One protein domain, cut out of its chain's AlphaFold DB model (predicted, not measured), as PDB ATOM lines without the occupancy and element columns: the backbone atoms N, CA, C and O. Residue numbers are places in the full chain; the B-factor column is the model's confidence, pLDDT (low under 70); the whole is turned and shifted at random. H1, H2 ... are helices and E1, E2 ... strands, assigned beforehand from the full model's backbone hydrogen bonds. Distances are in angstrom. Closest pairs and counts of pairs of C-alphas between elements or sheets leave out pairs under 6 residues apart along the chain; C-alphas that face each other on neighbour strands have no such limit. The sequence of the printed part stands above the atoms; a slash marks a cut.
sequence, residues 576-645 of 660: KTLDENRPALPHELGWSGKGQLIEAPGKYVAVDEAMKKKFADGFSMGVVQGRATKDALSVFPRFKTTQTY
ATOM      1  N   LYS A 576      24.206  48.848 -47.261       96.06
ATOM      2  CA  LYS A 576      23.726  50.225 -47.414       96.06
ATOM      3  C   LYS A 576      22.914  50.631 -46.189       96.06
ATOM      4  O   LYS A 576      22.037  49.882 -45.761       96.06
ATOM      5  N   THR A 577      23.177  51.808 -45.633       95.62
ATOM      6  CA  THR A 577      22.427  52.327 -44.480       95.62
ATOM      7  C   THR A 577      21.005  52.728 -44.877       95.62
ATOM      8  O   THR A 577      20.791  53.348 -45.924       95.62
ATOM      9  N   LEU A 578      20.033  52.372 -44.036       92.94
ATOM     10  CA  LEU A 578      18.607  52.647 -44.239       92.94
ATOM     11  C   LEU A 578      18.136  53.918 -43.531       92.94
ATOM     12  O   LEU A 578      17.228  54.565 -44.041       92.94
ATOM     13  N   ASP A 579      18.775  54.283 -42.417       89.06
ATOM     14  CA  ASP A 579      18.471  55.439 -41.554       89.06
ATOM     15  C   ASP A 579      19.740  55.934 -40.855       89.06
ATOM     16  O   ASP A 579      20.802  55.356 -41.064       89.06
ATOM     17  N   GLU A 580      19.670  56.998 -40.050       92.88
ATOM     18  CA  GLU A 580      20.802  57.450 -39.229       92.88
ATOM     19  C   GLU A 580      21.114  56.494 -38.060       92.88
ATOM     20  O   GLU A 580      20.233  55.825 -37.502       92.88
ATOM     21  N   ASN A 581      22.383  56.454 -37.645       93.44
ATOM     22  CA  ASN A 581      22.784  55.768 -36.423       93.44
ATOM     23  C   ASN A 581      23.625  56.665 -35.528       93.44
ATOM     24  O   ASN A 581      24.759  57.015 -35.861       93.44
ATOM     25  N   ARG A 582      23.050  57.008 -34.376       92.31
ATOM     26  CA  ARG A 582      23.742  57.685 -33.285       92.31
ATOM     27  C   ARG A 582      24.265  56.602 -32.339       92.31
ATOM     28  O   ARG A 582      23.430  55.895 -31.780       92.31
ATOM     29  N   PRO A 583      25.592  56.453 -32.181       90.50
ATOM     30  CA  PRO A 583      26.166  55.430 -31.312       90.50
ATOM     31  C   PRO A 583      25.621  55.520 -29.887       90.50
ATOM     32  O   PRO A 583      25.740  56.567 -29.248       90.50
ATOM     33  N   ALA A 584      25.050  54.425 -29.394       87.88
ATOM     34  CA  ALA A 584      24.665  54.249 -27.997       87.88
ATOM     35  C   ALA A 584      25.746  53.490 -27.208       87.88
ATOM     36  O   ALA A 584      25.849  53.638 -25.989       87.88
ATOM     37  N   LEU A 585      26.578  52.697 -27.895       84.19
ATOM     38  CA  LEU A 585      27.683  51.948 -27.292       84.19
ATOM     39  C   LEU A 585      29.054  52.578 -27.609       84.19
ATOM     40  O   LEU A 585      29.240  53.132 -28.692       84.19
ATOM     41  N   PRO A 586      30.069  52.421 -26.729       82.75
ATOM     42  CA  PRO A 586      31.415  52.976 -26.939       82.75
ATOM     43  C   PRO A 586      32.126  52.543 -28.233       82.75
ATOM     44  O   PRO A 586      33.033  53.231 -28.691       82.75
ATOM     45  N   HIS A 587      31.739  51.401 -28.808       85.25
ATOM     46  CA  HIS A 587      32.318  50.840 -30.037       85.25
ATOM     47  C   HIS A 587      31.290  50.706 -31.166       85.25
ATOM     48  O   HIS A 587      31.502  49.941 -32.108       85.25
ATOM     49  N   GLU A 588      30.165  51.413 -31.057       90.69
ATOM     50  CA  GLU A 588      29.152  51.430 -32.100       90.69
ATOM     51  C   GLU A 588      29.499  52.445 -33.193       90.69
ATOM     52  O   GLU A 588      29.882  53.588 -32.943       90.69
ATOM     53  N   LEU A 589      29.357  52.008 -34.436       91.38
ATOM     54  CA  LEU A 589      29.621  52.787 -35.625       91.38
ATOM     55  C   LEU A 589      28.495  53.802 -35.839       91.38
ATOM     56  O   LEU A 589      27.329  53.437 -35.981       91.38
ATOM     57  N   GLY A 590      28.855  55.083 -35.900       90.81
ATOM     58  CA  GLY A 590      27.912  56.174 -36.144       90.81
ATOM     59  C   GLY A 590      27.914  56.657 -37.589       90.81
ATOM     60  O   GLY A 590      28.982  56.844 -38.184       90.81
ATOM     61  N   TRP A 591      26.734  56.941 -38.139       91.69
ATOM     62  CA  TRP A 591      26.573  57.533 -39.470       91.69
ATOM     63  C   TRP A 591      25.374  58.483 -39.529       91.69
ATOM     64  O   TRP A 591      24.364  58.305 -38.853       91.69
ATOM     65  N   SER A 592      25.511  59.515 -40.358       88.00
ATOM     66  CA  SER A 592      24.632  60.689 -40.388       88.00
ATOM     67  C   SER A 592      23.380  60.550 -41.256       88.00
ATOM     68  O   SER A 592      22.573  61.471 -41.293       88.00
ATOM     69  N   GLY A 593      23.210  59.449 -41.993       86.94
ATOM     70  CA  GLY A 593      22.028  59.290 -42.837       86.94
ATOM     71  C   GLY A 593      22.034  58.058 -43.732       86.94
ATOM     72  O   GLY A 593      22.913  57.196 -43.645       86.94
ATOM     73  N   LYS A 594      21.024  58.002 -44.603       93.81
ATOM     74  CA  LYS A 594      20.767  56.895 -45.530       93.81
ATOM     75  C   LYS A 594      21.809  56.833 -46.646       93.81
ATOM     76  O   LYS A 594      22.351  57.853 -47.067       93.81
ATOM     77  N   GLY A 595      22.022  55.639 -47.184       93.75
ATOM     78  CA  GLY A 595      22.797  55.424 -48.402       93.75
ATOM     79  C   GLY A 595      24.312  55.339 -48.238       93.75
ATOM     80  O   GLY A 595      24.992  55.123 -49.238       93.75
ATOM     81  N   GLN A 596      24.841  55.449 -47.019       94.31
ATOM     82  CA  GLN A 596      26.255  55.187 -46.753       94.31
ATOM     83  C   GLN A 596      26.533  53.688 -46.870       94.31
ATOM     84  O   GLN A 596      25.658  52.864 -46.600       94.31
ATOM     85  N   LEU A 597      27.744  53.336 -47.295       95.19
ATOM     86  CA  LEU A 597      28.162  51.948 -47.452       95.19
ATOM     87  C   LEU A 597      29.017  51.531 -46.256       95.19
ATOM     88  O   LEU A 597      29.969  52.222 -45.904       95.19
ATOM     89  N   ILE A 598      28.668  50.409 -45.633       94.31
ATOM     90  CA  ILE A 598      29.411  49.786 -44.540       94.31
ATOM     91  C   ILE A 598      30.040  48.508 -45.081       94.31
ATOM     92  O   ILE A 598      29.334  47.594 -45.504       94.31
ATOM     93  N   GLU A 599      31.364  48.446 -45.097       92.12
ATOM     94  CA  GLU A 599      32.111  47.318 -45.643       92.12
ATOM     95  C   GLU A 599      32.816  46.510 -44.553       92.12
ATOM     96  O   GLU A 599      33.167  47.025 -43.489       92.12
ATOM     97  N   ALA A 600      33.057  45.234 -44.848       89.44
ATOM     98  CA  ALA A 600      34.015  44.416 -44.122       89.44
ATOM     99  C   ALA A 600      35.406  44.652 -44.747       89.44
ATOM    100  O   ALA A 600      35.677  44.125 -45.832       89.44
ATOM    101  N   PRO A 601      36.313  45.420 -44.107       83.56
ATOM    102  CA  PRO A 601      37.545  45.908 -44.744       83.56
ATOM    103  C   PRO A 601      38.597  44.813 -44.998       83.56
ATOM    104  O   PRO A 601      39.670  45.077 -45.539       83.56
ATOM    105  N   GLY A 602      38.323  43.568 -44.603       83.56
ATOM    106  CA  GLY A 602      39.246  42.456 -44.745       83.56
ATOM    107  C   GLY A 602      38.549  41.103 -44.777       83.56
ATOM    108  O   GLY A 602      37.428  40.921 -44.312       83.56
ATOM    109  N   LYS A 603      39.264  40.107 -45.299       83.50
ATOM    110  CA  LYS A 603      38.765  38.734 -45.471       83.50
ATOM    111  C   LYS A 603      38.559  37.949 -44.165       83.50
ATOM    112  O   LYS A 603      37.991  36.864 -44.210       83.50
ATOM    113  N   TYR A 604      39.066  38.459 -43.042       87.31
ATOM    114  CA  TYR A 604      38.992  37.813 -41.726       87.31
ATOM    115  C   TYR A 604      37.972  38.454 -40.784       87.31
ATOM    116  O   TYR A 604      37.776  37.927 -39.702       87.31
ATOM    117  N   VAL A 605      37.265  39.510 -41.204       89.12
ATOM    118  CA  VAL A 605      36.324  40.245 -40.339       89.12
ATOM    119  C   VAL A 605      35.269  39.323 -39.723       89.12
ATOM    120  O   VAL A 605      35.032  39.405 -38.527       89.12
ATOM    121  N   ALA A 606      34.707  38.386 -40.496       89.75
ATOM    122  CA  ALA A 606      33.750  37.409 -39.971       89.75
ATOM    123  C   ALA A 606      34.372  36.463 -38.924       89.75
ATOM    124  O   ALA A 606      33.713  36.060 -37.977       89.75
ATOM    125  N   VAL A 607      35.654  36.112 -39.051       87.50
ATOM    126  CA  VAL A 607      36.343  35.301 -38.032       87.50
ATOM    127  C   VAL A 607      36.635  36.145 -36.794       87.50
ATOM    128  O   VAL A 607      36.385  35.706 -35.677       87.50
ATOM    129  N   ASP A 608      37.110  37.376 -36.989       88.88
ATOM    130  CA  ASP A 608      37.361  38.320 -35.902       88.88
ATOM    131  C   ASP A 608      36.073  38.624 -35.120       88.88
ATOM    132  O   ASP A 608      36.125  38.829 -33.907       88.88
ATOM    133  N   GLU A 609      34.923  38.636 -35.801       90.94
ATOM    134  CA  GLU A 609      33.597  38.761 -35.194       90.94
ATOM    135  C   GLU A 609      33.200  37.521 -34.431       90.94
ATOM    136  O   GLU A 609      32.913  37.628 -33.240       90.94
ATOM    137  N   ALA A 610      33.285  36.349 -35.054       90.81
ATOM    138  CA  ALA A 610      32.938  35.101 -34.394       90.81
ATOM    139  C   ALA A 610      33.757  34.857 -33.120       90.81
ATOM    140  O   ALA A 610      33.246  34.323 -32.143       90.81
ATOM    141  N   MET A 611      35.024  35.279 -33.093       88.19
ATOM    142  CA  MET A 611      35.898  35.169 -31.919       88.19
ATOM    143  C   MET A 611      35.527  36.120 -30.772       88.19
ATOM    144  O   MET A 611      35.907  35.870 -29.628       88.19
ATOM    145  N   LYS A 612      34.838  37.227 -31.066       86.44
ATOM    146  CA  LYS A 612      34.451  38.253 -30.084       86.44
ATOM    147  C   LYS A 612      32.971  38.197 -29.719       86.44
ATOM    148  O   LYS A 612      32.584  38.810 -28.722       86.44
ATOM    149  N   LYS A 613      32.150  37.501 -30.511       87.88
ATOM    150  CA  LYS A 613      30.712  37.405 -30.286       87.88
ATOM    151  C   LYS A 613      30.424  36.535 -29.071       87.88
ATOM    152  O   LYS A 613      30.898  35.410 -28.983       87.88
ATOM    153  N   LYS A 614      29.649  37.074 -28.132       81.38
ATOM    154  CA  LYS A 614      29.198  36.337 -26.945       81.38
ATOM    155  C   LYS A 614      27.770  35.818 -27.072       81.38
ATOM    156  O   LYS A 614      27.439  34.864 -26.392       81.38
ATOM    157  N   PHE A 615      26.938  36.471 -27.877       80.94
ATOM    158  CA  PHE A 615      25.527  36.141 -28.067       80.94
ATOM    159  C   PHE A 615      25.016  36.747 -29.383       80.94
ATOM    160  O   PHE A 615      25.621  37.680 -29.926       80.94
ATOM    161  N   ALA A 616      23.885  36.240 -29.878       83.69
ATOM    162  CA  ALA A 616      23.178  36.785 -31.035       83.69
ATOM    163  C   ALA A 616      22.533  38.145 -30.691       83.69
ATOM    164  O   ALA A 616      21.369  38.229 -30.321       83.69
ATOM    165  N   ASP A 617      23.307  39.227 -30.793       84.69
ATOM    166  CA  ASP A 617      22.922  40.578 -30.343       84.69
ATOM    167  C   ASP A 617      22.291  41.475 -31.425       84.69
ATOM    168  O   ASP A 617      21.905  42.607 -31.148       84.69
ATOM    169  N   GLY A 618      22.216  41.011 -32.675       86.69
ATOM    170  CA  GLY A 618      21.707  41.821 -33.787       86.69
ATOM    171  C   GLY A 618      22.697  42.850 -34.356       86.69
ATOM    172  O   GLY A 618      22.344  43.555 -35.304       86.69
ATOM    173  N   PHE A 619      23.935  42.907 -33.862       90.94
ATOM    174  CA  PHE A 619      25.006  43.755 -34.396       90.94
ATOM    175  C   PHE A 619      25.929  42.977 -35.345       90.94
ATOM    176  O   PHE A 619      25.990  41.751 -35.293       90.94
ATOM    177  N   SER A 620      26.677  43.690 -36.184       92.06
ATOM    178  CA  SER A 620      27.778  43.142 -36.994       92.06
ATOM    179  C   SER A 620      28.973  44.078 -37.023       92.06
ATOM    180  O   SER A 620      28.832  45.252 -36.695       92.06
ATOM    181  N   MET A 621      30.157  43.590 -37.398       91.81
ATOM    182  CA  MET A 621      31.354  44.427 -37.503       91.81
ATOM    183  C   MET A 621      31.599  44.962 -38.913       91.81
ATOM    184  O   MET A 621      31.507  44.245 -39.907       91.81
ATOM    185  N   GLY A 622      31.981  46.235 -39.001       92.12
ATOM    186  CA  GLY A 622      32.300  46.884 -40.268       92.12
ATOM    187  C   GLY A 622      32.890  48.281 -40.102       92.12
ATOM    188  O   GLY A 622      33.120  48.761 -38.990       92.12
ATOM    189  N   VAL A 623      33.152  48.928 -41.236       91.62
ATOM    190  CA  VAL A 623      33.616  50.319 -41.317       91.62
ATOM    191  C   VAL A 623      32.825  51.068 -42.383       91.62
ATOM    192  O   VAL A 623      32.412  50.475 -43.378       91.62
ATOM    193  N   VAL A 624      32.618  52.374 -42.201       91.06
ATOM    194  CA  VAL A 624      32.022  53.206 -43.258       91.06
ATOM    195  C   VAL A 624      33.037  53.362 -44.388       91.06
ATOM    196  O   VAL A 624      34.153  53.839 -44.174       91.06
ATOM    197  N   GLN A 625      32.644  52.979 -45.599       89.06
ATOM    198  CA  GLN A 625      33.487  53.054 -46.783       89.06
ATOM    199  C   GLN A 625      33.923  54.502 -47.044       89.06
ATOM    200  O   GLN A 625      33.113  55.429 -47.031       89.06
ATOM    201  N   GLY A 626      35.218  54.700 -47.292       81.19
ATOM    202  CA  GLY A 626      35.790  56.021 -47.568       81.19
ATOM    203  C   GLY A 626      36.069  56.888 -46.334       81.19
ATOM    204  O   GLY A 626      36.664  57.954 -46.489       81.19
ATOM    205  N   ARG A 627      35.720  56.451 -45.111       79.25
ATOM    206  CA  ARG A 627      36.270  57.062 -43.886       79.25
ATOM    207  C   ARG A 627      37.716  56.619 -43.668       79.25
ATOM    208  O   ARG A 627      38.121  55.526 -44.060       79.25
ATOM    209  N   ALA A 628      38.515  57.497 -43.062       61.25
ATOM    210  CA  ALA A 628      39.918  57.217 -42.783       61.25
ATOM    211  C   ALA A 628      40.058  55.965 -41.897       61.25
ATOM    212  O   ALA A 628      39.376  55.833 -40.887       61.25
ATOM    213  N   THR A 629      41.022  55.096 -42.214       55.88
ATOM    214  CA  THR A 629      41.315  53.814 -41.533       55.88
ATOM    215  C   THR A 629      41.719  53.930 -40.056       55.88
ATOM    216  O   THR A 629      42.117  52.940 -39.446       55.88
ATOM    217  N   LYS A 630      41.690  55.140 -39.486       49.53
ATOM    218  CA  LYS A 630      41.843  55.376 -38.046       49.53
ATOM    219  C   LYS A 630      40.565  55.043 -37.271       49.53
ATOM    220  O   LYS A 630      40.655  54.852 -36.061       49.53
ATOM    221  N   ASP A 631      39.424  54.925 -37.949       55.34
ATOM    222  CA  ASP A 631      38.217  54.361 -37.358       55.34
ATOM    223  C   ASP A 631      38.427  52.851 -37.201       55.34
ATOM    224  O   ASP A 631      38.476  52.096 -38.176       55.34
ATOM    225  N   ALA A 632      38.644  52.417 -35.959       66.81
ATOM    226  CA  ALA A 632      38.781  51.008 -35.626       66.81
ATOM    227  C   ALA A 632      37.538  50.230 -36.088       66.81
ATOM    228  O   ALA A 632      36.422  50.756 -36.065       66.81
ATOM    229  N   LEU A 633      37.733  48.964 -36.474       83.31
ATOM    230  CA  LEU A 633      36.641  48.025 -36.737       83.31
ATOM    231  C   LEU A 633      35.617  48.112 -35.594       83.31
ATOM    232  O   LEU A 633      35.960  47.853 -34.439       83.31
ATOM    233  N   SER A 634      34.396  48.525 -35.926       89.50
ATOM    234  CA  SER A 634      33.343  48.874 -34.968       89.50
ATOM    235  C   SER A 634      32.095  48.044 -35.241       89.50
ATOM    236  O   SER A 634      31.942  47.489 -36.331       89.50
ATOM    237  N   VAL A 635      31.203  47.949 -34.257       91.56
ATOM    238  CA  VAL A 635      29.936  47.223 -34.406       91.56
ATOM    239  C   VAL A 635      28.834  48.144 -34.917       91.56
ATOM    240  O   VAL A 635      28.824  49.327 -34.608       91.56
ATOM    241  N   PHE A 636      27.879  47.631 -35.681       92.56
ATOM    242  CA  PHE A 636      26.718  48.382 -36.147       92.56
ATOM    243  C   PHE A 636      25.440  47.543 -36.055       92.56
ATOM    244  O   PHE A 636      25.500  46.329 -36.259       92.56
ATOM    245  N   PRO A 637      24.278  48.158 -35.770       92.62
ATOM    246  CA  PRO A 637      23.005  47.449 -35.724       92.62
ATOM    247  C   PRO A 637      22.568  47.022 -37.128       92.62
ATOM    248  O   PRO A 637      22.380  47.858 -38.018       92.62
ATOM    249  N   ARG A 638      22.358  45.718 -37.334       90.56
ATOM    250  CA  ARG A 638      22.039  45.168 -38.661       90.56
ATOM    251  C   ARG A 638      20.718  45.676 -39.218       90.56
ATOM    252  O   ARG A 638      20.655  45.982 -40.405       90.56
ATOM    253  N   PHE A 639      19.700  45.832 -38.369       89.00
ATOM    254  CA  PHE A 639      18.354  46.260 -38.773       89.00
ATOM    255  C   PHE A 639      18.313  47.658 -39.418       89.00
ATOM    256  O   PHE A 639      17.378  47.972 -40.144       89.00
ATOM    257  N   LYS A 640      19.346  48.490 -39.209       93.50
ATOM    258  CA  LYS A 640      19.487  49.810 -39.852       93.50
ATOM    259  C   LYS A 640      20.200  49.761 -41.203       93.50
ATOM    260  O   LYS A 640      20.603  50.798 -41.740       93.50
ATOM    261  N   THR A 641      20.419  48.571 -41.749       94.12
ATOM    262  CA  THR A 641      21.201  48.365 -42.967       94.12
ATOM    263  C   THR A 641      20.577  47.285 -43.841       94.12
ATOM    264  O   THR A 641      19.982  46.334 -43.343       94.12
ATOM    265  N   THR A 642      20.786  47.380 -45.147       93.25
ATOM    266  CA  THR A 642      20.408  46.339 -46.108       93.25
ATOM    267  C   THR A 642      21.622  45.869 -46.900       93.25
ATOM    268  O   THR A 642      22.530  46.655 -47.179       93.25
ATOM    269  N   GLN A 643      21.675  44.586 -47.243       93.69
ATOM    270  CA  GLN A 643      22.761  44.017 -48.035       93.69
ATOM    271  C   GLN A 643      22.695  44.548 -49.476       93.69
ATOM    272  O   GLN A 643      21.628  44.573 -50.084       93.69
ATOM    273  N   THR A 644      23.830  44.978 -50.038       95.12
ATOM    274  CA  THR A 644      23.921  45.256 -51.482       95.12
ATOM    275  C   THR A 644      24.457  44.040 -52.230       95.12
ATOM    276  O   THR A 644      25.097  43.169 -51.641       95.12
ATOM    277  N   TYR A 645      24.218  43.972 -53.537       95.25
ATOM    278  CA  TYR A 645      24.582  42.811 -54.345       95.25
ATOM    279  C   TYR A 645      25.458  43.224 -55.522       95.25
ATOM    280  O   TYR A 645      25.220  44.242 -56.171       95.25
TER     281      TYR A 645
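Overview. This is residues 576 to 645 of the 660 residues of a protein of Ixodes scapularis (UniProt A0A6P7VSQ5). Little of this domain is regular: loops surround a small staggered sheet, E1 E2 E3, with short H1 over one face and unnamed residues 576 to 596 winding past the other. Residues 611 to 616 stick out. The printed part has 70 residues, one named helix and four named strands, E1 H1 E2 E3 E4; the sheet is antiparallel, the class mixed with 22 residues in named elements, the whole compact, radius of gyration of the C-alphas 11.5 A, spans 30 by 27 by 22 A.

Arrangement. Start at inner strand E2, residues 619 to 624. Its residues 619 to 622 pair with E3, residues 634 to 637, an antiparallel hairpin; N 620 and O 636 are 2.9 A apart. Residues 623 to 624 pair antiparallel with E1, residues 597 to 599; N 599 and O 623 are 2.9 A apart. H1, residues 605 to 610, is on the sheet over E2, height 9.6 A; their closest C-alphas, Glu 609 and Met 621, are 6.5 A apart. Every O i to N i+4 pair in H1 is within hydrogen-bond range. E4, residues 641 to 643, pairs with no named strand, but its 641 to 642 pair antiparallel with 576 to 577.

Along the chain. Find C-alpha 597 at (28.162, 51.948, -47.452), where E1 begins. E2 runs 14.7 A, E3 10.5 A, H1 8.6 A; E4 ends at C-alpha 643, (22.761, 44.017, -48.035).

Size, cuts and confidence. The farthest C-alphas, Pro 586 and Tyr 645, are 30.0 A apart. The printed part has no cut and no long link; pLDDT is under 70 at residues 628 to 632.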